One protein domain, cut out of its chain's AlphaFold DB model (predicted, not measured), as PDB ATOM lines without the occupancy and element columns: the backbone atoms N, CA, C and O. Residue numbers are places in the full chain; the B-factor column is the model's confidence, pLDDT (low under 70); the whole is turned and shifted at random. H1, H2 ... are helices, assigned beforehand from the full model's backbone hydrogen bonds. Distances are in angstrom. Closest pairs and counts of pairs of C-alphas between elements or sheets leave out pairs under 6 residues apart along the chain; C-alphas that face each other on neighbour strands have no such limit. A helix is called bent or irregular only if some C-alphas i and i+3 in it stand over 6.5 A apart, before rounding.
ATOM      1  N   LEU A 215     138.250 170.567 152.816       87.50
ATOM      2  CA  LEU A 215     137.688 170.404 151.480       87.50
ATOM      3  C   LEU A 215     137.498 171.744 150.755       87.50
ATOM      4  O   LEU A 215     137.747 171.835 149.550       87.50
ATOM      5  N   LYS A 216     137.068 172.794 151.467       87.25
ATOM      6  CA  LYS A 216     136.952 174.153 150.913       87.25
ATOM      7  C   LYS A 216     138.316 174.705 150.501       87.25
ATOM      8  O   LYS A 216     138.413 175.250 149.402       87.25
ATOM      9  N   LEU A 217     139.357 174.517 151.317       85.31
ATOM     10  CA  LEU A 217     140.729 174.914 150.977       85.31
ATOM     11  C   LEU A 217     141.248 174.178 149.742       85.31
ATOM     12  O   LEU A 217     141.878 174.783 148.877       85.31
ATOM     13  N   LEU A 218     140.978 172.879 149.628       85.25
ATOM     14  CA  LEU A 218     141.388 172.089 148.464       85.25
ATOM     15  C   LEU A 218     140.683 172.550 147.186       85.25
ATOM     16  O   LEU A 218     141.329 172.737 146.157       85.25
ATOM     17  N   LYS A 219     139.368 172.790 147.257       85.31
ATOM     18  CA  LYS A 219     138.581 173.299 146.122       85.31
ATOM     19  C   LYS A 219     139.008 174.708 145.708       85.31
ATOM     20  O   LYS A 219     139.043 174.983 144.513       85.31
ATOM     21  N   ALA A 220     139.344 175.572 146.667       83.81
ATOM     22  CA  ALA A 220     139.878 176.902 146.391       83.81
ATOM     23  C   ALA A 220     141.223 176.819 145.655       83.81
ATOM     24  O   ALA A 220     141.355 177.409 144.588       83.81
ATOM     25  N   SER A 221     142.166 176.002 146.141       81.19
ATOM     26  CA  SER A 221     143.460 175.820 145.465       81.19
ATOM     27  C   SER A 221     143.350 175.197 144.076       81.19
ATOM     28  O   SER A 221     144.132 175.546 143.202       81.19
ATOM     29  N   LEU A 222     142.383 174.306 143.839       77.56
ATOM     30  CA  LEU A 222     142.147 173.750 142.502       77.56
ATOM     31  C   LEU A 222     141.659 174.818 141.501       77.56
ATOM     32  O   LEU A 222     141.857 174.674 140.299       77.56
ATOM     33  N   ALA A 223     141.002 175.876 141.989       78.62
ATOM     34  CA  ALA A 223     140.534 176.994 141.173       78.62
ATOM     35  C   ALA A 223     141.595 178.102 140.989       78.62
ATOM     36  O   ALA A 223     141.392 179.000 140.170       78.62
ATOM     37  N   GLU A 224     142.706 178.067 141.735       75.75
ATOM     38  CA  GLU A 224     143.797 179.040 141.617       75.75
ATOM     39  C   GLU A 224     144.635 178.813 140.344       75.75
ATOM     40  O   GLU A 224     144.907 177.688 139.921       75.75
ATOM     41  N   ASN A 225     145.095 179.907 139.729       58.69
ATOM     42  CA  ASN A 225     145.935 179.850 138.532       58.69
ATOM     43  C   ASN A 225     147.309 179.206 138.817       58.69
ATOM     44  O   ASN A 225     147.958 179.474 139.829       58.69
ATOM     45  N   HIS A 226     147.799 178.422 137.848       56.53
ATOM     46  CA  HIS A 226     149.024 177.606 137.909       56.53
ATOM     47  C   HIS A 226     150.319 178.321 138.343       56.53
ATOM     48  O   HIS A 226     151.284 177.651 138.715       56.53
ATOM     49  N   THR A 227     150.389 179.649 138.280       52.25
ATOM     50  CA  THR A 227     151.609 180.424 138.553       52.25
ATOM     51  C   THR A 227     151.952 180.536 140.043       52.25
ATOM     52  O   THR A 227     153.132 180.643 140.366       52.25
ATOM     53  N   ILE A 228     150.975 180.431 140.955       52.88
ATOM     54  CA  ILE A 228     151.178 180.564 142.419       52.88
ATOM     55  C   ILE A 228     151.498 179.208 143.086       52.88
ATOM     56  O   ILE A 228     152.077 179.137 144.171       52.88
ATOM     57  N   LEU A 229     151.190 178.096 142.415       54.41
ATOM     58  CA  LEU A 229     151.203 176.748 142.993       54.41
ATOM     59  C   LEU A 229     152.555 176.014 142.888       54.41
ATOM     60  O   LEU A 229     152.672 174.891 143.351       54.41
ATOM     61  N   LYS A 230     153.632 176.600 142.354       55.03
ATOM     62  CA  LYS A 230     154.926 175.881 142.236       55.03
ATOM     63  C   LYS A 230     155.723 175.736 143.544       55.03
ATOM     64  O   LYS A 230     156.777 175.101 143.539       55.03
ATOM     65  N   SER A 231     155.252 176.291 144.662       61.56
ATOM     66  CA  SER A 231     155.973 176.218 145.940       61.56
ATOM     67  C   SER A 231     156.018 174.790 146.502       61.56
ATOM     68  O   SER A 231     154.981 174.183 146.773       61.56
ATOM     69  N   THR A 232     157.227 174.271 146.741       64.19
ATOM     70  CA  THR A 232     157.477 172.972 147.400       64.19
ATOM     71  C   THR A 232     156.861 172.900 148.804       64.19
ATOM     72  O   THR A 232     156.457 171.825 149.238       64.19
ATOM     73  N   SER A 233     156.708 174.040 149.488       70.19
ATOM     74  CA  SER A 233     156.092 174.111 150.820       70.19
ATOM     75  C   SER A 233     154.621 173.669 150.813       70.19
ATOM     76  O   SER A 233     154.225 172.874 151.665       70.19
ATOM     77  N   ARG A 234     153.831 174.085 149.809       75.69
ATOM     78  CA  ARG A 234     152.416 173.679 149.690       75.69
ATOM     79  C   ARG A 234     152.274 172.178 149.434       75.69
ATOM     80  O   ARG A 234     151.392 171.547 150.007       75.69
ATOM     81  N   LEU A 235     153.176 171.595 148.640       79.75
ATOM     82  CA  LEU A 235     153.191 170.151 148.401       79.75
ATOM     83  C   LEU A 235     153.415 169.362 149.695       79.75
ATOM     84  O   LEU A 235     152.702 168.391 149.932       79.75
ATOM     85  N   ASN A 236     154.344 169.798 150.548       83.62
ATOM     86  CA  ASN A 236     154.561 169.158 151.846       83.62
ATOM     87  C   ASN A 236     153.306 169.240 152.723       83.62
ATOM     88  O   ASN A 236     152.945 168.261 153.370       83.62
ATOM     89  N   SER A 237     152.581 170.364 152.697       82.69
ATOM     90  CA  SER A 237     151.293 170.461 153.391       82.69
ATOM     91  C   SER A 237     150.254 169.474 152.844       82.69
ATOM     92  O   SER A 237     149.530 168.863 153.627       82.69
ATOM     93  N   TYR A 238     150.200 169.258 151.525       85.44
ATOM     94  CA  TYR A 238     149.306 168.262 150.920       85.44
ATOM     95  C   TYR A 238     149.694 166.826 151.274       85.44
ATOM     96  O   TYR A 238     148.804 166.015 151.525       85.44
ATOM     97  N   ILE A 239     150.993 166.512 151.326       86.00
ATOM     98  CA  ILE A 239     151.499 165.203 151.766       86.00
ATOM     99  C   ILE A 239     151.108 164.955 153.223       86.00
ATOM    100  O   ILE A 239     150.550 163.909 153.531       86.00
ATOM    101  N   ASN A 240     151.315 165.936 154.101       85.56
ATOM    102  CA  ASN A 240     150.988 165.823 155.521       85.56
ATOM    103  C   ASN A 240     149.487 165.570 155.746       85.56
ATOM    104  O   ASN A 240     149.108 164.617 156.425       85.56
ATOM    105  N   ILE A 241     148.616 166.371 155.117       86.88
ATOM    106  CA  ILE A 241     147.159 166.164 155.185       86.88
ATOM    107  C   ILE A 241     146.784 164.803 154.581       86.88
ATOM    108  O   ILE A 241     146.012 164.054 155.179       86.88
ATOM    109  N   GLY A 242     147.343 164.469 153.414       86.25
ATOM    110  CA  GLY A 242     147.094 163.208 152.723       86.25
ATOM    111  C   GLY A 242     147.462 162.002 153.575       86.25
ATOM    112  O   GLY A 242     146.670 161.069 153.656       86.25
ATOM    113  N   SER A 243     148.614 162.038 154.246       87.00
ATOM    114  CA  SER A 243     149.102 160.947 155.093       87.00
ATOM    115  C   SER A 243     148.145 160.680 156.258       87.00
ATOM    116  O   SER A 243     147.744 159.535 156.469       87.00
ATOM    117  N   VAL A 244     147.675 161.722 156.954       85.19
ATOM    118  CA  VAL A 244     146.714 161.562 158.062       85.19
ATOM    119  C   VAL A 244     145.378 161.006 157.561       85.19
ATOM    120  O   VAL A 244     144.879 160.017 158.098       85.19
ATOM    121  N   VAL A 245     144.818 161.601 156.502       87.31
ATOM    122  CA  VAL A 245     143.512 161.198 155.958       87.31
ATOM    123  C   VAL A 245     143.566 159.780 155.382       87.31
ATOM    124  O   VAL A 245     142.662 158.979 155.610       87.31
ATOM    125  N   TYR A 246     144.627 159.424 154.659       87.44
ATOM    126  CA  TYR A 246     144.753 158.092 154.081       87.44
ATOM    127  C   TYR A 246     144.980 157.028 155.160       87.44
ATOM    128  O   TYR A 246     144.255 156.034 155.190       87.44
ATOM    129  N   SER A 247     145.939 157.253 156.066       84.38
ATOM    130  CA  SER A 247     146.369 156.254 157.055       84.38
ATOM    131  C   SER A 247     145.347 155.982 158.156       84.38
ATOM    132  O   SER A 247     145.339 154.870 158.687       84.38
ATOM    133  N   GLN A 248     144.509 156.964 158.508       82.62
ATOM    134  CA  GLN A 248     143.522 156.814 159.583       82.62
ATOM    135  C   GLN A 248     142.076 156.758 159.093       82.62
ATOM    136  O   GLN A 248     141.260 156.139 159.767       82.62
ATOM    137  N   CYS A 249     141.741 157.351 157.940       80.25
ATOM    138  CA  CYS A 249     140.359 157.362 157.450       80.25
ATOM    139  C   CYS A 249     140.141 156.391 156.283       80.25
ATOM    140  O   CYS A 249     139.189 155.618 156.311       80.25
ATOM    141  N   VAL A 250     140.995 156.406 155.253       82.62
ATOM    142  CA  VAL A 250     140.769 155.592 154.037       82.62
ATOM    143  C   VAL A 250     141.112 154.118 154.264       82.62
ATOM    144  O   VAL A 250     140.360 153.240 153.847       82.62
ATOM    145  N   THR A 251     142.223 153.811 154.933       84.88
ATOM    146  CA  THR A 251     142.628 152.419 155.222       84.88
ATOM    147  C   THR A 251     141.664 151.703 156.171       84.88
ATOM    148  O   THR A 251     141.407 150.518 155.970       84.88
ATOM    149  N   LYS A 252     141.113 152.426 157.154       82.69
ATOM    150  CA  LYS A 252     140.164 151.945 158.175       82.69
ATOM    151  C   LYS A 252     138.720 152.368 157.884       82.69
ATOM    152  O   LYS A 252     137.923 152.577 158.793       82.69
ATOM    153  N   LEU A 253     138.375 152.530 156.605       82.81
ATOM    154  CA  LEU A 253     137.098 153.122 156.207       82.81
ATOM    155  C   LEU A 253     135.884 152.350 156.741       82.81
ATOM    156  O   LEU A 253     134.900 152.980 157.091       82.81
ATOM    157  N   GLN A 254     135.945 151.018 156.830       80.19
ATOM    158  CA  GLN A 254     134.830 150.205 157.341       80.19
ATOM    159  C   GLN A 254     134.503 150.540 158.804       80.19
ATOM    160  O   GLN A 254     133.385 150.951 159.091       80.19
ATOM    161  N   GLU A 255     135.505 150.492 159.687       81.00
ATOM    162  CA  GLU A 255     135.377 150.886 161.100       81.00
ATOM    163  C   GLU A 255     134.893 152.339 161.233       81.00
ATOM    164  O   GLU A 255     134.078 152.678 162.090       81.00
ATOM    165  N   PHE A 256     135.374 153.222 160.354       79.00
ATOM    166  CA  PHE A 256     135.010 154.633 160.407       79.00
ATOM    167  C   PHE A 256     133.573 154.904 159.945       79.00
ATOM    168  O   PHE A 256     132.935 155.833 160.442       79.00
ATOM    169  N   VAL A 257     133.048 154.091 159.023       81.44
ATOM    170  CA  VAL A 257     131.652 154.162 158.571       81.44
ATOM    171  C   VAL A 257     130.691 153.695 159.656       81.44
ATOM    172  O   VAL A 257     129.658 154.336 159.831       81.44
ATOM    173  N   GLU A 258     131.044 152.645 160.401       78.56
ATOM    174  CA  GLU A 258     130.261 152.178 161.553       78.56
ATOM    175  C   GLU A 258     130.160 153.251 162.648       78.56
ATOM    176  O   GLU A 258     129.121 153.384 163.293       78.56
ATOM    177  N   PHE A 259     131.215 154.053 162.831       77.88
ATOM    178  CA  PHE A 259     131.218 155.154 163.794       77.88
ATOM    179  C   PHE A 259     130.465 156.402 163.295       77.88
ATOM    180  O   PHE A 259     129.601 156.929 163.998       77.88
ATOM    181  N   ASP A 260     130.810 156.918 162.108       80.56
ATOM    182  CA  ASP A 260     130.150 158.078 161.499       80.56
ATOM    183  C   ASP A 260     130.324 158.112 159.972       80.56
ATOM    184  O   ASP A 260     131.274 158.695 159.431       80.56
ATOM    185  N   ALA A 261     129.334 157.576 159.259       82.56
ATOM    186  CA  ALA A 261     129.292 157.565 157.799       82.56
ATOM    187  C   ALA A 261     129.401 158.965 157.158       82.56
ATOM    188  O   ALA A 261     129.963 159.110 156.067       82.56
ATOM    189  N   GLY A 262     128.889 160.014 157.813       83.75
ATOM    190  CA  GLY A 262     128.946 161.390 157.309       83.75
ATOM    191  C   GLY A 262     130.372 161.934 157.267       83.75
ATOM    192  O   GLY A 262     130.828 162.441 156.236       83.75
ATOM    193  N   THR A 263     131.090 161.777 158.375       84.38
ATOM    194  CA  THR A 263     132.491 162.196 158.506       84.38
ATOM    195  C   THR A 263     133.413 161.312 157.656       84.38
ATOM    196  O   THR A 263     134.310 161.831 156.988       84.38
ATOM    197  N   ALA A 264     133.136 160.007 157.566       86.62
ATOM    198  CA  ALA A 264     133.844 159.089 156.672       86.62
ATOM    199  C   ALA A 264     133.743 159.498 155.194       86.62
ATOM    200  O   ALA A 264     134.753 159.534 154.482       86.62
ATOM    201  N   ALA A 265     132.550 159.891 154.737       88.25
ATOM    202  CA  ALA A 265     132.357 160.392 153.379       88.25
ATOM    203  C   ALA A 265     133.149 161.688 153.115       88.25
ATOM    204  O   ALA A 265     133.753 161.830 152.051       88.25
ATOM    205  N   LEU A 266     133.185 162.622 154.073       87.88
ATOM    206  CA  LEU A 266     133.953 163.867 153.942       87.88
ATOM    207  C   LEU A 266     135.465 163.617 153.892       87.88
ATOM    208  O   LEU A 266     136.153 164.237 153.080       87.88
ATOM    209  N   ALA A 267     135.980 162.701 154.715       89.50
ATOM    210  CA  ALA A 267     137.391 162.328 154.700       89.50
ATOM    211  C   ALA A 267     137.800 161.720 153.350       89.50
ATOM    212  O   ALA A 267     138.821 162.103 152.773       89.50
ATOM    213  N   LEU A 268     136.962 160.842 152.791       90.19
ATOM    214  CA  LEU A 268     137.198 160.262 151.471       90.19
ATOM    215  C   LEU A 268     137.134 161.315 150.345       90.19
ATOM    216  O   LEU A 268     137.961 161.284 149.431       90.19
ATOM    217  N   ASP A 269     136.209 162.279 150.414       90.31
ATOM    218  CA  ASP A 269     136.145 163.392 149.449       90.31
ATOM    219  C   ASP A 269     137.377 164.312 149.559       90.31
ATOM    220  O   ASP A 269     137.923 164.745 148.545       90.31
ATOM    221  N   CYS A 270     137.889 164.547 150.774       91.00
ATOM    222  CA  CYS A 270     139.147 165.273 150.978       91.00
ATOM    223  C   CYS A 270     140.327 164.555 150.311       91.00
ATOM    224  O   CYS A 270     141.117 165.204 149.622       91.00
ATOM    225  N   PHE A 271     140.430 163.230 150.457       92.69
ATOM    226  CA  PHE A 271     141.490 162.449 149.813       92.69
ATOM    227  C   PHE A 271     141.399 162.491 148.279       92.69
ATOM    228  O   PHE A 271     142.390 162.781 147.607       92.69
ATOM    229  N   ASN A 272     140.206 162.285 147.714       91.25
ATOM    230  CA  ASN A 272     139.988 162.391 146.267       91.25
ATOM    231  C   ASN A 272     140.278 163.812 145.744       91.25
ATOM    232  O   ASN A 272     140.859 163.985 144.669       91.25
ATOM    233  N   GLY A 273     139.902 164.840 146.509       88.75
ATOM    234  CA  GLY A 273     140.205 166.239 146.210       88.75
ATOM    235  C   GLY A 273     141.709 166.525 146.201       88.75
ATOM    236  O   GLY A 273     142.206 167.139 145.255       88.75
ATOM    237  N   LEU A 274     142.442 166.027 147.204       89.44
ATOM    238  CA  LEU A 274     143.906 166.101 147.274       89.44
ATOM    239  C   LEU A 274     144.558 165.429 146.067       89.44
ATOM    240  O   LEU A 274     145.387 166.043 145.396       89.44
ATOM    241  N   PHE A 275     144.156 164.197 145.750       89.81
ATOM    242  CA  PHE A 275     144.705 163.474 144.607       89.81
ATOM    243  C   PHE A 275     144.447 164.219 143.287       89.81
ATOM    244  O   PHE A 275     145.358 164.369 142.468       89.81
ATOM    245  N   GLY A 276     143.231 164.739 143.088       87.94
ATOM    246  CA  GLY A 276     142.878 165.544 141.914       87.94
ATOM    247  C   GLY A 276     143.713 166.824 141.785       87.94
ATOM    248  O   GLY A 276     144.153 167.165 140.682       87.94
ATOM    249  N   LEU A 277     143.993 167.496 142.905       86.88
ATOM    250  CA  LEU A 277     144.852 168.681 142.961       86.88
ATOM    251  C   LEU A 277     146.301 168.345 142.589       86.88
ATOM    252  O   LEU A 277     146.898 169.032 141.754       86.88
ATOM    253  N   VAL A 278     146.852 167.256 143.135       87.69
ATOM    254  CA  VAL A 278     148.210 166.789 142.806       87.69
ATOM    255  C   VAL A 278     148.310 166.402 141.329       87.69
ATOM    256  O   VAL A 278     149.267 166.791 140.663       87.69
ATOM    257  N   CYS A 279     147.304 165.723 140.775       86.75
ATOM    258  CA  CYS A 279     147.278 165.377 139.351       86.75
ATOM    259  C   CYS A 279     147.225 166.602 138.431       86.75
ATOM    260  O   CYS A 279     147.819 166.578 137.354       86.75
ATOM    261  N   SER A 280     146.516 167.654 138.848       86.00
ATOM    262  CA  SER A 280     146.336 168.865 138.043       86.00
ATOM    263  C   SER A 280     147.575 169.758 138.083       86.00
ATOM    264  O   SER A 280     148.032 170.206 137.035       86.00
ATOM    265  N   HIS A 281     148.165 169.981 139.264       82.06
ATOM    266  CA  HIS A 281     149.236 170.974 139.441       82.06
ATOM    267  C   HIS A 281     150.639 170.394 139.671       82.06
ATOM    268  O   HIS A 281     151.620 171.078 139.383       82.06
ATOM    269  N   TYR A 282     150.763 169.149 140.142       82.69
ATOM    270  CA  TYR A 282     152.037 168.528 140.538       82.69
ATOM    271  C   TYR A 282     152.245 167.147 139.907       82.69
ATOM    272  O   TYR A 282     152.808 166.248 140.533       82.69
ATOM    273  N   LYS A 283     151.811 166.969 138.653       84.50
ATOM    274  CA  LYS A 283     151.844 165.677 137.949       84.50
ATOM    275  C   LYS A 283     153.212 164.981 137.998       84.50
ATOM    276  O   LYS A 283     153.272 163.768 138.168       84.50
ATOM    277  N   GLU A 284     154.305 165.739 137.910       84.25
ATOM    278  CA  GLU A 284     155.681 165.217 137.979       84.25
ATOM    279  C   GLU A 284     156.047 164.645 139.357       84.25
ATOM    280  O   GLU A 284     156.822 163.699 139.452       84.25
ATOM    281  N   LYS A 285     155.466 165.185 140.436       84.31
ATOM    282  CA  LYS A 285     155.738 164.780 141.824       84.31
ATOM    283  C   LYS A 285     154.698 163.796 142.374       84.31
ATOM    284  O   LYS A 285     154.721 163.486 143.563       84.31
ATOM    285  N   LEU A 286     153.813 163.268 141.526       86.19
ATOM    286  CA  LEU A 286     152.766 162.328 141.935       86.19
ATOM    287  C   LEU A 286     153.338 161.046 142.565       86.19
ATOM    288  O   LEU A 286     152.794 160.561 143.551       86.19
ATOM    289  N   GLY A 287     154.454 160.524 142.042       85.12
ATOM    290  CA  GLY A 287     155.095 159.325 142.601       85.12
ATOM    291  C   GLY A 287     155.658 159.533 144.012       85.12
ATOM    292  O   GLY A 287     155.556 158.642 144.853       85.12
ATOM    293  N   LEU A 288     156.183 160.734 144.296       85.25
ATOM    294  CA  LEU A 288     156.639 161.121 145.637       85.25
ATOM    295  C   LEU A 288     155.455 161.243 146.597       85.25
ATOM    296  O   LEU A 288     155.483 160.668 147.678       85.25
ATOM    297  N   PHE A 289     154.385 161.924 146.172       87.81
ATOM    298  CA  PHE A 289     153.160 162.039 146.963       87.81
ATOM    299  C   PHE A 289     152.593 160.662 147.334       87.81
ATOM    300  O   PHE A 289     152.279 160.423 148.494       87.81
ATOM    301  N   LEU A 290     152.496 159.739 146.373       86.62
ATOM    302  CA  LEU A 290     151.991 158.390 146.639       86.62
ATOM    303  C   LEU A 290     152.929 157.577 147.535       86.62
ATOM    304  O   LEU A 290     152.441 156.849 148.395       86.62
ATOM    305  N   GLY A 291     154.246 157.719 147.367       84.12
ATOM    306  CA  GLY A 291     155.230 157.061 148.228       84.12
ATOM    307  C   GLY A 291     155.068 157.457 149.696       84.12
ATOM    308  O   GLY A 291     154.986 156.583 150.549       84.12
ATOM    309  N   GLU A 292     154.934 158.754 149.971       83.44
ATOM    310  CA  GLU A 292     154.823 159.290 151.335       83.44
ATOM    311  C   GLU A 292     153.429 159.104 151.958       83.44
ATOM    312  O   GLU A 292     153.299 158.838 153.151       83.44
ATOM    313  N   VAL A 293     152.358 159.251 151.170       83.31
ATOM    314  CA  VAL A 293     150.980 159.204 151.690       83.31
ATOM    315  C   VAL A 293     150.456 157.779 151.819       83.31
ATOM    316  O   VAL A 293     149.802 157.446 152.806       83.31
ATOM    317  N   VAL A 294     150.698 156.947 150.804       82.56
ATOM    318  CA  VAL A 294     150.147 155.590 150.743       82.56
ATOM    319  C   VAL A 294     151.106 154.586 151.372       82.56
ATOM    320  O   VAL A 294     150.651 153.661 152.043       82.56
ATOM    321  N   GLY A 295     152.415 154.742 151.151       75.25
ATOM    322  CA  GLY A 295     153.463 153.938 151.792       75.25
ATOM    323  C   GLY A 295     153.512 152.452 151.412       75.25
ATOM    324  O   GLY A 295     154.419 151.753 151.847       75.25
ATOM    325  N   THR A 296     152.573 151.942 150.604       75.25
ATOM    326  CA  THR A 296     152.516 150.512 150.237       75.25
ATOM    327  C   THR A 296     153.550 150.115 149.192       75.25
ATOM    328  O   THR A 296     154.011 148.978 149.191       75.25
ATOM    329  N   VAL A 297     153.896 151.033 148.286       76.56
ATOM    330  CA  VAL A 297     154.862 150.810 147.208       76.56
ATOM    331  C   VAL A 297     155.813 152.011 147.149       76.56
ATOM    332  O   VAL A 297     155.348 153.139 146.926       76.56
ATOM    333  N   PRO A 298     157.133 151.804 147.323       77.12
ATOM    334  CA  PRO A 298     158.117 152.878 147.241       77.12
ATOM    335  C   PRO A 298     158.113 153.578 145.876       77.12
ATOM    336  O   PRO A 298     157.822 152.971 144.845       77.12
ATOM    337  N   ALA A 299     158.516 154.852 145.847       75.56
ATOM    338  CA  ALA A 299     158.609 155.624 144.602       75.56
ATOM    339  C   ALA A 299     159.588 155.012 143.575       75.56
ATOM    340  O   ALA A 299     159.425 155.217 142.372       75.56
ATOM    341  N   SER A 300     160.568 154.222 144.033       72.75
ATOM    342  CA  SER A 300     161.548 153.523 143.191       72.75
ATOM    343  C   SER A 300     160.941 152.422 142.318       72.75
ATOM    344  O   SER A 300     161.475 152.118 141.255       72.75
ATOM    345  N   GLU A 301     159.810 151.841 142.723       77.19
ATOM    346  CA  GLU A 301     159.150 150.761 141.982       77.19
ATOM    347  C   GLU A 301     158.311 151.250 140.791       77.19
ATOM    348  O   GLU A 301     157.894 150.452 139.945       77.19
ATOM    349  N   GLY A 302     158.093 152.562 140.696       83.75
ATOM    350  CA  GLY A 302     157.433 153.213 139.574       83.75
ATOM    351  C   GLY A 302     155.947 153.509 139.796       83.75
ATOM    352  O   GLY A 302     155.188 152.745 140.395       83.75
ATOM    353  N   LEU A 303     155.514 154.633 139.216       86.38
ATOM    354  CA  LEU A 303     154.184 155.223 139.398       86.38
ATOM    355  C   LEU A 303     153.024 154.265 139.064       86.38
ATOM    356  O   LEU A 303     152.006 154.256 139.751       86.38
ATOM    357  N   THR A 304     153.173 153.432 138.032       87.44
ATOM    358  CA  THR A 304     152.145 152.462 137.619       87.44
ATOM    359  C   THR A 304     151.799 151.486 138.744       87.44
ATOM    360  O   THR A 304     150.620 151.227 138.982       87.44
ATOM    361  N   LYS A 305     152.808 150.954 139.449       86.31
ATOM    362  CA  LYS A 305     152.594 149.999 140.544       86.31
ATOM    363  C   LYS A 305     151.954 150.675 141.754       86.31
ATOM    364  O   LYS A 305     151.019 150.121 142.323       86.31
ATOM    365  N   GLN A 306     152.394 151.892 142.089       87.56
ATOM    366  CA  GLN A 306     151.806 152.690 143.172       87.56
ATOM    367  C   GLN A 306     150.315 152.968 142.923       87.56
ATOM    368  O   GLN A 306     149.475 152.722 143.789       87.56
ATOM    369  N   LEU A 307     149.966 153.414 141.711       89.06
ATOM    370  CA  LEU A 307     148.574 153.657 141.321       89.06
ATOM    371  C   LEU A 307     147.745 152.368 141.320       89.06
ATOM    372  O   LEU A 307     146.597 152.375 141.757       89.06
ATOM    373  N   PHE A 308     148.314 151.252 140.863       88.50
ATOM    374  CA  PHE A 308     147.619 149.967 140.858       88.50
ATOM    375  C   PHE A 308     147.341 149.440 142.275       88.50
ATOM    376  O   PHE A 308     146.246 148.937 142.537       88.50
ATOM    377  N   ALA A 309     148.288 149.596 143.206       88.75
ATOM    378  CA  ALA A 309     148.082 149.264 144.615       88.75
ATOM    379  C   ALA A 309     146.960 150.119 145.230       88.75
ATOM    380  O   ALA A 309     146.077 149.592 145.910       88.75
ATOM    381  N   LEU A 310     146.932 151.418 144.914       89.75
ATOM    382  CA  LEU A 310     145.880 152.329 145.366       89.75
ATOM    383  C   LEU A 310     144.496 151.946 144.816       89.75
ATOM    384  O   LEU A 310     143.520 151.912 145.572       89.75
ATOM    385  N   VAL A 311     144.410 151.607 143.523       91.31
ATOM    386  CA  VAL A 311     143.181 151.091 142.892       91.31
ATOM    387  C   VAL A 311     142.743 149.784 143.548       91.31
ATOM    388  O   VAL A 311     141.559 149.619 143.837       91.31
ATOM    389  N   SER A 312     143.682 148.878 143.826       90.56
ATOM    390  CA  SER A 312     143.394 147.597 144.479       90.56
ATOM    391  C   SER A 312     142.809 147.798 145.875       90.56
ATOM    392  O   SER A 312     141.804 147.163 146.199       90.56
ATOM    393  N   LYS A 313     143.348 148.745 146.658       89.88
ATOM    394  CA  LYS A 313     142.796 149.069 147.978       89.88
ATOM    395  C   LYS A 313     141.388 149.661 147.892       89.88
ATOM    396  O   LYS A 313     140.494 149.226 148.607       89.88
ATOM    397  N   HIS A 314     141.149 150.597 146.973       90.44
ATOM    398  CA  HIS A 314     139.811 151.180 146.798       90.44
ATOM    399  C   HIS A 314     138.786 150.168 146.270       90.44
ATOM    400  O   HIS A 314     137.620 150.218 146.656       90.44
ATOM    401  N   LYS A 315     139.212 149.226 145.422       90.69
ATOM    402  CA  LYS A 315     138.394 148.091 144.971       90.69
ATOM    403  C   LYS A 315     137.982 147.186 146.137       90.69
ATOM    404  O   LYS A 315     136.825 146.767 146.192       90.69
ATOM    405  N   GLU A 316     138.918 146.855 147.025       90.56
ATOM    406  CA  GLU A 316     138.658 146.050 148.225       90.56
ATOM    407  C   GLU A 316     137.619 146.746 149.113       90.56
ATOM    408  O   GLU A 316     136.579 146.160 149.413       90.56
ATOM    409  N   LEU A 317     137.837 148.031 149.417       88.06
ATOM    410  CA  LEU A 317     136.914 148.849 150.211       88.06
ATOM    411  C   LEU A 317     135.522 148.938 149.576       88.06
ATOM    412  O   LEU A 317     134.522 148.786 150.270       88.06
ATOM    413  N   LEU A 318     135.446 149.133 148.256       89.44
ATOM    414  CA  LEU A 318     134.173 149.182 147.534       89.44
ATOM    415  C   LEU A 318     133.415 147.856 147.653       89.44
ATOM    416  O   LEU A 318     132.216 147.855 147.909       89.44
ATOM    417  N   THR A 319     134.116 146.735 147.477       87.62
ATOM    418  CA  THR A 319     133.511 145.399 147.577       87.62
ATOM    419  C   THR A 319     133.039 145.124 149.003       87.62
ATOM    420  O   THR A 319     131.944 144.595 149.180       87.62
ATOM    421  N   GLY A 320     133.824 145.527 150.006       86.12
ATOM    422  CA  GLY A 320     133.464 145.405 151.414       86.12
ATOM    423  C   GLY A 320     132.211 146.203 151.764       86.12
ATOM    424  O   GLY A 320     131.252 145.622 152.249       86.12
ATOM    425  N   ILE A 321     132.166 147.500 151.442       84.81
ATOM    426  CA  ILE A 321     131.014 148.363 151.769       84.81
ATOM    427  C   ILE A 321     129.735 147.899 151.068       84.81
ATOM    428  O   ILE A 321     128.683 147.859 151.690       84.81
ATOM    429  N   LEU A 322     129.819 147.502 149.794       83.69
ATOM    430  CA  LEU A 322     128.651 146.997 149.064       83.69
ATOM    431  C   LEU A 322     128.171 145.629 149.566       83.69
ATOM    432  O   LEU A 322     127.028 145.267 149.317       83.69
ATOM    433  N   SER A 323     129.025 144.860 150.248       80.19
ATOM    434  CA  SER A 323     128.618 143.592 150.872       80.19
ATOM    435  C   SER A 323     127.936 143.798 152.227       80.19
ATOM    436  O   SER A 323     127.278 142.882 152.702       80.19
ATOM    437  N   MET A 324     128.083 144.987 152.821       70.69
ATOM    438  CA  MET A 324     127.461 145.394 154.085       70.69
ATOM    439  C   MET A 324     126.148 146.170 153.872       70.69
ATOM    440  O   MET A 324     125.604 146.706 154.832       70.69
ATOM    441  N   GLU A 325     125.658 146.305 152.629       60.22
ATOM    442  CA  GLU A 325     124.376 146.967 152.350       60.22
ATOM    443  C   GLU A 325     123.212 146.137 152.927       60.22
ATOM    444  O   GLU A 325     122.624 145.308 152.238       60.22
ATOM    445  N   ASP A 326     122.863 146.388 154.191       54.25
ATOM    446  CA  ASP A 326     121.556 146.050 154.750       54.25
ATOM    447  C   ASP A 326     120.506 147.043 154.219       54.25
ATOM    448  O   ASP A 326     120.685 148.264 154.277       54.25
ATOM    449  N   GLU A 327     119.366 146.520 153.756       51.78
ATOM    450  CA  GLU A 327     118.204 147.256 153.208       51.78
ATOM    451  C   GLU A 327     117.628 148.341 154.159       51.78
ATOM    452  O   GLU A 327     116.767 149.125 153.762       51.78
ATOM    453  N   ALA A 328     118.103 148.426 155.408       45.72
ATOM    454  CA  ALA A 328     117.614 149.328 156.454       45.72
ATOM    455  C   ALA A 328     118.432 150.627 156.651       45.72
ATOM    456  O   ALA A 328     117.997 151.510 157.396       45.72
ATOM    457  N   ALA A 329     119.600 150.794 156.012       52.06
ATOM    458  CA  ALA A 329     120.455 151.970 156.220       52.06
ATOM    459  C   ALA A 329     120.027 153.162 155.340       52.06
ATOM    460  O   ALA A 329     120.621 153.469 154.302       52.06
ATOM    461  N   ASP A 330     118.987 153.882 155.761       51.22
ATOM    462  CA  ASP A 330     118.455 155.042 155.029       51.22
ATOM    463  C   ASP A 330     119.310 156.326 155.161       51.22
ATOM    464  O   ASP A 330     118.879 157.444 154.862       51.22
ATOM    465  N   GLU A 331     120.574 156.186 155.569       63.22
ATOM    466  CA  GLU A 331     121.488 157.306 155.730       63.22
ATOM    467  C   GLU A 331     122.076 157.728 154.370       63.22
ATOM    468  O   GLU A 331     122.871 157.035 153.728       63.22
ATOM    469  N   THR A 332     121.699 158.924 153.903       69.38
ATOM    470  CA  THR A 332     122.194 159.516 152.641       69.38
ATOM    471  C   THR A 332     123.721 159.612 152.557       69.38
ATOM    472  O   THR A 332     124.257 159.702 151.449       69.38
ATOM    473  N   ALA A 333     124.429 159.601 153.691       67.81
ATOM    474  CA  ALA A 333     125.885 159.580 153.750       67.81
ATOM    475  C   ALA A 333     126.474 158.231 153.306       67.81
ATOM    476  O   ALA A 333     127.359 158.225 152.451       67.81
ATOM    477  N   VAL A 334     125.926 157.106 153.778       75.19
ATOM    478  CA  VAL A 334     126.376 155.751 153.406       75.19
ATOM    479  C   VAL A 334     126.260 155.550 151.894       75.19
ATOM    480  O   VAL A 334     127.213 155.132 151.239       75.19
ATOM    481  N   LYS A 335     125.155 156.013 151.292       79.81
ATOM    482  CA  LYS A 335     124.923 155.959 149.834       79.81
ATOM    483  C   LYS A 335     125.935 156.791 149.015       79.81
ATOM    484  O   LYS A 335     126.088 156.554 147.814       79.81
ATOM    485  N   LYS A 336     126.624 157.774 149.617       86.00
ATOM    486  CA  LYS A 336     127.660 158.588 148.942       86.00
ATOM    487  C   LYS A 336     129.030 157.916 148.917       86.00
ATOM    488  O   LYS A 336     129.798 158.185 147.996       86.00
ATOM    489  N   ILE A 337     129.346 157.056 149.882       89.12
ATOM    490  CA  ILE A 337     130.695 156.492 150.022       89.12
ATOM    491  C   ILE A 337     131.079 155.616 148.819       89.12
ATOM    492  O   ILE A 337     132.131 155.878 148.228       89.12
ATOM    493  N   PRO A 338     130.236 154.679 148.339       90.12
ATOM    494  CA  PRO A 338     130.550 153.919 147.132       90.12
ATOM    495  C   PRO A 338     130.731 154.813 145.891       90.12
ATOM    496  O   PRO A 338     131.593 154.545 145.056       90.12
ATOM    497  N   LEU A 339     129.989 155.928 145.784       91.25
ATOM    498  CA  LEU A 339     130.163 156.896 144.689       91.25
ATOM    499  C   LEU A 339     131.542 157.570 144.734       91.25
ATOM    500  O   LEU A 339     132.179 157.721 143.690       91.25
ATOM    501  N   LEU A 340     132.003 157.957 145.926       91.12
ATOM    502  CA  LEU A 340     133.320 158.563 146.135       91.12
ATOM    503  C   LEU A 340     134.455 157.557 145.893       91.12
ATOM    504  O   LEU A 340     135.472 157.921 145.306       91.12
ATOM    505  N   LEU A 341     134.276 156.287 146.262       92.50
ATOM    506  CA  LEU A 341     135.252 155.235 145.962       92.50
ATOM    507  C   LEU A 341     135.403 155.020 144.451       92.50
ATOM    508  O   LEU A 341     136.524 154.980 143.944       92.50
ATOM    509  N   ILE A 342     134.292 154.955 143.709       92.88
ATOM    510  CA  ILE A 342     134.325 154.832 142.241       92.88
ATOM    511  C   ILE A 342     134.960 156.074 141.602       92.88
ATOM    512  O   ILE A 342     135.718 155.953 140.635       92.88
ATOM    513  N   GLN A 343     134.696 157.269 142.141       92.75
ATOM    514  CA  GLN A 343     135.356 158.499 141.700       92.75
ATOM    515  C   GLN A 343     136.877 158.422 141.887       92.75
ATOM    516  O   GLN A 343     137.602 158.726 140.939       92.75
ATOM    517  N   GLY A 344     137.350 157.971 143.052       91.19
ATOM    518  CA  GLY A 344     138.774 157.748 143.312       91.19
ATOM    519  C   GLY A 344     139.376 156.754 142.318       91.19
ATOM    520  O   GLY A 344     140.300 157.099 141.585       91.19
ATOM    521  N   ILE A 345     138.775 155.562 142.177       93.62
ATOM    522  CA  ILE A 345     139.215 154.534 141.210       93.62
ATOM    523  C   ILE A 345     139.323 155.115 139.795       93.62
ATOM    524  O   ILE A 345     140.301 154.853 139.090       93.62
ATOM    525  N   THR A 346     138.350 155.930 139.384       93.00
ATOM    526  CA  THR A 346     138.366 156.598 138.078       93.00
ATOM    527  C   THR A 346     139.565 157.535 137.957       93.00
ATOM    528  O   THR A 346     140.337 157.418 137.006       93.00
ATOM    529  N   GLN A 347     139.771 158.424 138.931       91.44
ATOM    530  CA  GLN A 347     140.890 159.371 138.928       91.44
ATOM    531  C   GLN A 347     142.247 158.658 138.896       91.44
ATOM    532  O   GLN A 347     143.106 159.030 138.094       91.44
ATOM    533  N   PHE A 348     142.428 157.612 139.706       91.38
ATOM    534  CA  PHE A 348     143.682 156.858 139.774       91.38
ATOM    535  C   PHE A 348     143.957 156.129 138.456       91.38
ATOM    536  O   PHE A 348     145.048 156.236 137.898       91.38
ATOM    537  N   THR A 349     142.948 155.445 137.907       91.12
ATOM    538  CA  THR A 349     143.103 154.651 136.675       91.12
ATOM    539  C   THR A 349     143.357 155.533 135.450       91.12
ATOM    540  O   THR A 349     144.083 155.137 134.534       91.12
ATOM    541  N   LEU A 350     142.817 156.756 135.420       90.44
ATOM    542  CA  LEU A 350     143.090 157.713 134.345       90.44
ATOM    543  C   LEU A 350     144.555 158.178 134.295       90.44
ATOM    544  O   LEU A 350     145.029 158.527 133.215       90.44
ATOM    545  N   GLN A 351     145.290 158.109 135.411       89.50
ATOM    546  CA  GLN A 351     146.732 158.390 135.444       89.50
ATOM    547  C   GLN A 351     147.600 157.182 135.059       89.50
ATOM    548  O   GLN A 351     148.778 157.354 134.744       89.50
ATOM    549  N   ILE A 352     147.045 155.964 135.044       88.31
ATOM    550  CA  ILE A 352     147.772 154.762 134.618       88.31
ATOM    551  C   ILE A 352     147.937 154.796 133.086       88.31
ATOM    552  O   ILE A 352     146.946 155.005 132.372       88.31
ATOM    553  N   PRO A 353     149.155 154.590 132.542       86.69
ATOM    554  CA  PRO A 353     149.367 154.434 131.102       86.69
ATOM    555  C   PRO A 353     148.552 153.268 130.517       86.69
ATOM    556  O   PRO A 353     148.198 152.335 131.230       86.69
ATOM    557  N   CYS A 354     148.286 153.268 129.207       83.81
ATOM    558  CA  CYS A 354     147.566 152.171 128.541       83.81
ATOM    559  C   CYS A 354     148.443 150.904 128.409       83.81
ATOM    560  O   CYS A 354     148.878 150.548 127.314       83.81
ATOM    561  N   ASN A 355     148.720 150.244 129.533       85.62
ATOM    562  CA  ASN A 355     149.524 149.029 129.671       85.62
ATOM    563  C   ASN A 355     148.703 147.889 130.314       85.62
ATOM    564  O   ASN A 355     147.487 148.004 130.490       85.62
ATOM    565  N   ASP A 356     149.364 146.790 130.681       85.62
ATOM    566  CA  ASP A 356     148.702 145.620 131.271       85.62
ATOM    567  C   ASP A 356     147.990 145.921 132.595       85.62
ATOM    568  O   ASP A 356     146.928 145.356 132.846       85.62
ATOM    569  N   ALA A 357     148.486 146.864 133.404       86.50
ATOM    570  CA  ALA A 357     147.809 147.275 134.635       86.50
ATOM    571  C   ALA A 357     146.435 147.900 134.332       86.50
ATOM    572  O   ALA A 357     145.434 147.530 134.945       86.50
ATOM    573  N   CYS A 358     146.348 148.775 133.322       87.94
ATOM    574  CA  CYS A 358     145.067 149.328 132.868       87.94
ATOM    575  C   CYS A 358     144.124 148.227 132.345       87.94
ATOM    576  O   CYS A 358     142.927 148.245 132.640       87.94
ATOM    577  N   ARG A 359     144.653 147.228 131.621       88.31
ATOM    578  CA  ARG A 359     143.863 146.077 131.138       88.31
ATOM    579  C   ARG A 359     143.337 145.209 132.284       88.31
ATOM    580  O   ARG A 359     142.208 144.727 132.205       88.31
ATOM    581  N   GLN A 360     144.115 145.023 133.350       89.38
ATOM    582  CA  GLN A 360     143.677 144.293 134.545       89.38
ATOM    583  C   GLN A 360     142.536 145.019 135.263       89.38
ATOM    584  O   GLN A 360     141.540 144.382 135.617       89.38
ATOM    585  N   VAL A 361     142.632 146.346 135.414       91.38
ATOM    586  CA  VAL A 361     141.539 147.153 135.982       91.38
ATOM    587  C   VAL A 361     140.290 147.053 135.105       91.38
ATOM    588  O   VAL A 361     139.215 146.760 135.620       91.38
ATOM    589  N   LEU A 362     140.425 147.186 133.780       91.56
ATOM    590  CA  LEU A 362     139.313 147.019 132.836       91.56
ATOM    591  C   LEU A 362     138.655 145.634 132.948       91.56
ATOM    592  O   LEU A 362     137.428 145.543 132.989       91.56
ATOM    593  N   LYS A 363     139.446 144.556 133.034       91.25
ATOM    594  CA  LYS A 363     138.930 143.188 133.212       91.25
ATOM    595  C   LYS A 363     138.114 143.067 134.499       91.25
ATOM    596  O   LYS A 363     137.043 142.465 134.480       91.25
ATOM    597  N   TRP A 364     138.595 143.654 135.595       93.19
ATOM    598  CA  TRP A 364     137.846 143.677 136.847       93.19
ATOM    599  C   TRP A 364     136.544 144.477 136.725       93.19
ATOM    600  O   TRP A 364     135.506 143.956 137.117       93.19
ATOM    601  N   VAL A 365     136.567 145.686 136.151       92.94
ATOM    602  CA  VAL A 365     135.349 146.500 135.978       92.94
ATOM    603  C   VAL A 365     134.316 145.759 135.120       92.94
ATOM    604  O   VAL A 365     133.140 145.733 135.479       92.94
ATOM    605  N   LYS A 366     134.741 145.095 134.033       91.00
ATOM    606  CA  LYS A 366     133.856 144.261 133.198       91.00
ATOM    607  C   LYS A 366     133.181 143.154 134.006       91.00
ATOM    608  O   LYS A 366     131.972 142.988 133.889       91.00
ATOM    609  N   LEU A 367     133.946 142.423 134.817       91.31
ATOM    610  CA  LEU A 367     133.416 141.350 135.663       91.31
ATOM    611  C   LEU A 367     132.476 141.901 136.743       91.31
ATOM    612  O   LEU A 367     131.391 141.380 136.954       91.31
ATOM    613  N   PHE A 368     132.854 143.014 137.371       90.31
ATOM    614  CA  PHE A 368     132.062 143.653 138.416       90.31
ATOM    615  C   PHE A 368     130.682 144.097 137.906       90.31
ATOM    616  O   PHE A 368     129.674 143.807 138.538       90.31
ATOM    617  N   VAL A 369     130.628 144.761 136.746       90.44
ATOM    618  CA  VAL A 369     129.375 145.208 136.102       90.44
ATOM    619  C   VAL A 369     128.541 144.028 135.591       90.44
ATOM    620  O   VAL A 369     127.313 144.124 135.522       90.44
ATOM    621  N   LYS A 370     129.202 142.926 135.221       89.44
ATOM    622  CA  LYS A 370     128.543 141.703 134.767       89.44
ATOM    623  C   LYS A 370     127.862 140.963 135.914       89.44
ATOM    624  O   LYS A 370     126.714 140.583 135.739       89.44
ATOM    625  N   ASP A 371     128.541 140.798 137.048       88.06
ATOM    626  CA  ASP A 371     128.121 139.860 138.097       88.06
ATOM    627  C   ASP A 371     127.345 140.525 139.250       88.06
ATOM    628  O   ASP A 371     126.618 139.851 139.979       88.06
ATOM    629  N   ARG A 372     127.509 141.839 139.472       84.56
ATOM    630  CA  ARG A 372     126.883 142.545 140.604       84.56
ATOM    631  C   ARG A 372     125.657 143.346 140.171       84.56
ATOM    632  O   ARG A 372     125.712 144.145 139.236       84.56
ATOM    633  N   VAL A 373     124.569 143.197 140.924       83.44
ATOM    634  CA  VAL A 373     123.395 144.075 140.841       83.44
ATOM    635  C   VAL A 373     123.656 145.314 141.693       83.44
ATOM    636  O   VAL A 373     124.056 145.204 142.846       83.44
ATOM    637  N   LEU A 374     123.444 146.500 141.119       83.88
ATOM    638  CA  LEU A 374     123.643 147.775 141.809       83.88
ATOM    639  C   LEU A 374     122.296 148.419 142.145       83.88
ATOM    640  O   LEU A 374     121.456 148.625 141.265       83.88
ATOM    641  N   SER A 375     122.121 148.799 143.408       80.50
ATOM    642  CA  SER A 375     120.860 149.313 143.961       80.50
ATOM    643  C   SER A 375     120.532 150.753 143.540       80.50
ATOM    644  O   SER A 375     119.378 151.173 143.589       80.50
ATOM    645  N   ASN A 376     121.530 151.529 143.096       83.94
ATOM    646  CA  ASN A 376     121.402 152.966 142.827       83.94
ATOM    647  C   ASN A 376     121.801 153.333 141.387       83.94
ATOM    648  O   ASN A 376     122.916 153.046 140.944       83.94
ATOM    649  N   VAL A 377     120.941 154.086 140.690       88.75
ATOM    650  CA  VAL A 377     121.194 154.583 139.322       88.75
ATOM    651  C   VAL A 377     122.481 155.406 139.215       88.75
ATOM    652  O   VAL A 377     123.161 155.371 138.193       88.75
TER     653      VAL A 377
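Overview. This is residues 215 to 377 of the 692 residues of an uncharacterized protein of Cryptotermes secundus (UniProt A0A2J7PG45). Two helical hairpins, H2 with H3 and H5 with H6, sit side by side, with H3 packed on H6; H4 bridges H2 and the first residues of H5, while H1 packs on H3 and H7 lies on the far side near H5 and H6. H3, the longest helix by residues with 29, has a sharp kink near residue 260. The printed part has 163 residues with seven named helices, H1 to H7 in chain order, and no named strand; the class is all helix. It is compact, with a radius of gyration of the C-alphas of 16.1 A and spans of 48 by 36 by 26 A.

Arrangement. H3, residues 253 to 281, is the hub, touching five other helices. It has a kink of 140 degrees near residue 260 and is irregular, C-alphas 259 and 262 being 9.3 A apart. H3 touches H6, residues 334 to 351, at a shallow tilt of 28 degrees, the same way; their closest C-alphas, those of Ala 265 and Ile 337, are 5.4 A apart. H2, residues 232 to 250, forms a hairpin with H3, at a shallow tilt of 26 degrees, opposite ways; the closest C-alphas, of Val 245 and Ala 267, are 6.4 A apart. H1, residues 215 to 223, touches H3, with the C-alphas of Leu 215 and Cys 270 closest at 5.4 A. H5, residues 303 to 323, forms a hairpin with H6, with the C-alphas of Val 311 and Ile 345 closest at 5.5 A. H5 touches H3 with residues 317 to 321 alone, with the C-alphas of Ile 321 and Gln 254 closest at 7.0 A. H4, residues 283 to 294, touches H2 with residues 289 to 294 alone, with the C-alphas of Val 293 and Ser 243 closest at 4.3 A. H4 also touches H5, with the C-alphas of Gly 287 and Leu 303 closest at 5.3 A. H3 and H4 only just touch, only at the corner, with 3 pairs of C-alphas within 8 A, the closest being those of Val 278 and Leu 286 at 6.4 A. H2, H3 and H4 form an up and down bundle, each running against the one before it. H7, residues 356 to 371, is close to but not clearly touching H5, with the C-alphas of Ala 357 and Phe 308 closest at 6.8 A. H7 is also close to but not clearly touching H6, with the C-alphas of Cys 358 and Thr 349 closest at 6.8 A. H4 is irregular, C-alphas 284 and 287 being 7.5 A apart, and H6 only just, C-alphas 335 and 338 being 6.6 A apart. Every O i to N i+4 pair is within hydrogen-bond range in H1, H2, H5 and H7, against 23 of 25 in H3, 6 of 8 in H4 and 11 of 14 in H6.

Along the chain. H3 runs 27.3 A from C-alpha 253 at (137.098, 153.122, 156.207) to C-alpha 281. H5 measures 30.3 A, H6 27.3 A and H2 25.0 A. H1 begins at C-alpha 215, (137.688, 170.404, 151.480), and H7 ends at C-alpha 371, (128.121, 139.860, 138.097).

Size, cuts and confidence. The C-alphas of Thr 227 and Ala 328, the two farthest apart, are 49.4 A apart. The printed part has no cut and no long link. The mean pLDDT of the printed part is 82.7; residues 225 to 232 and 325 to 333 are under 70.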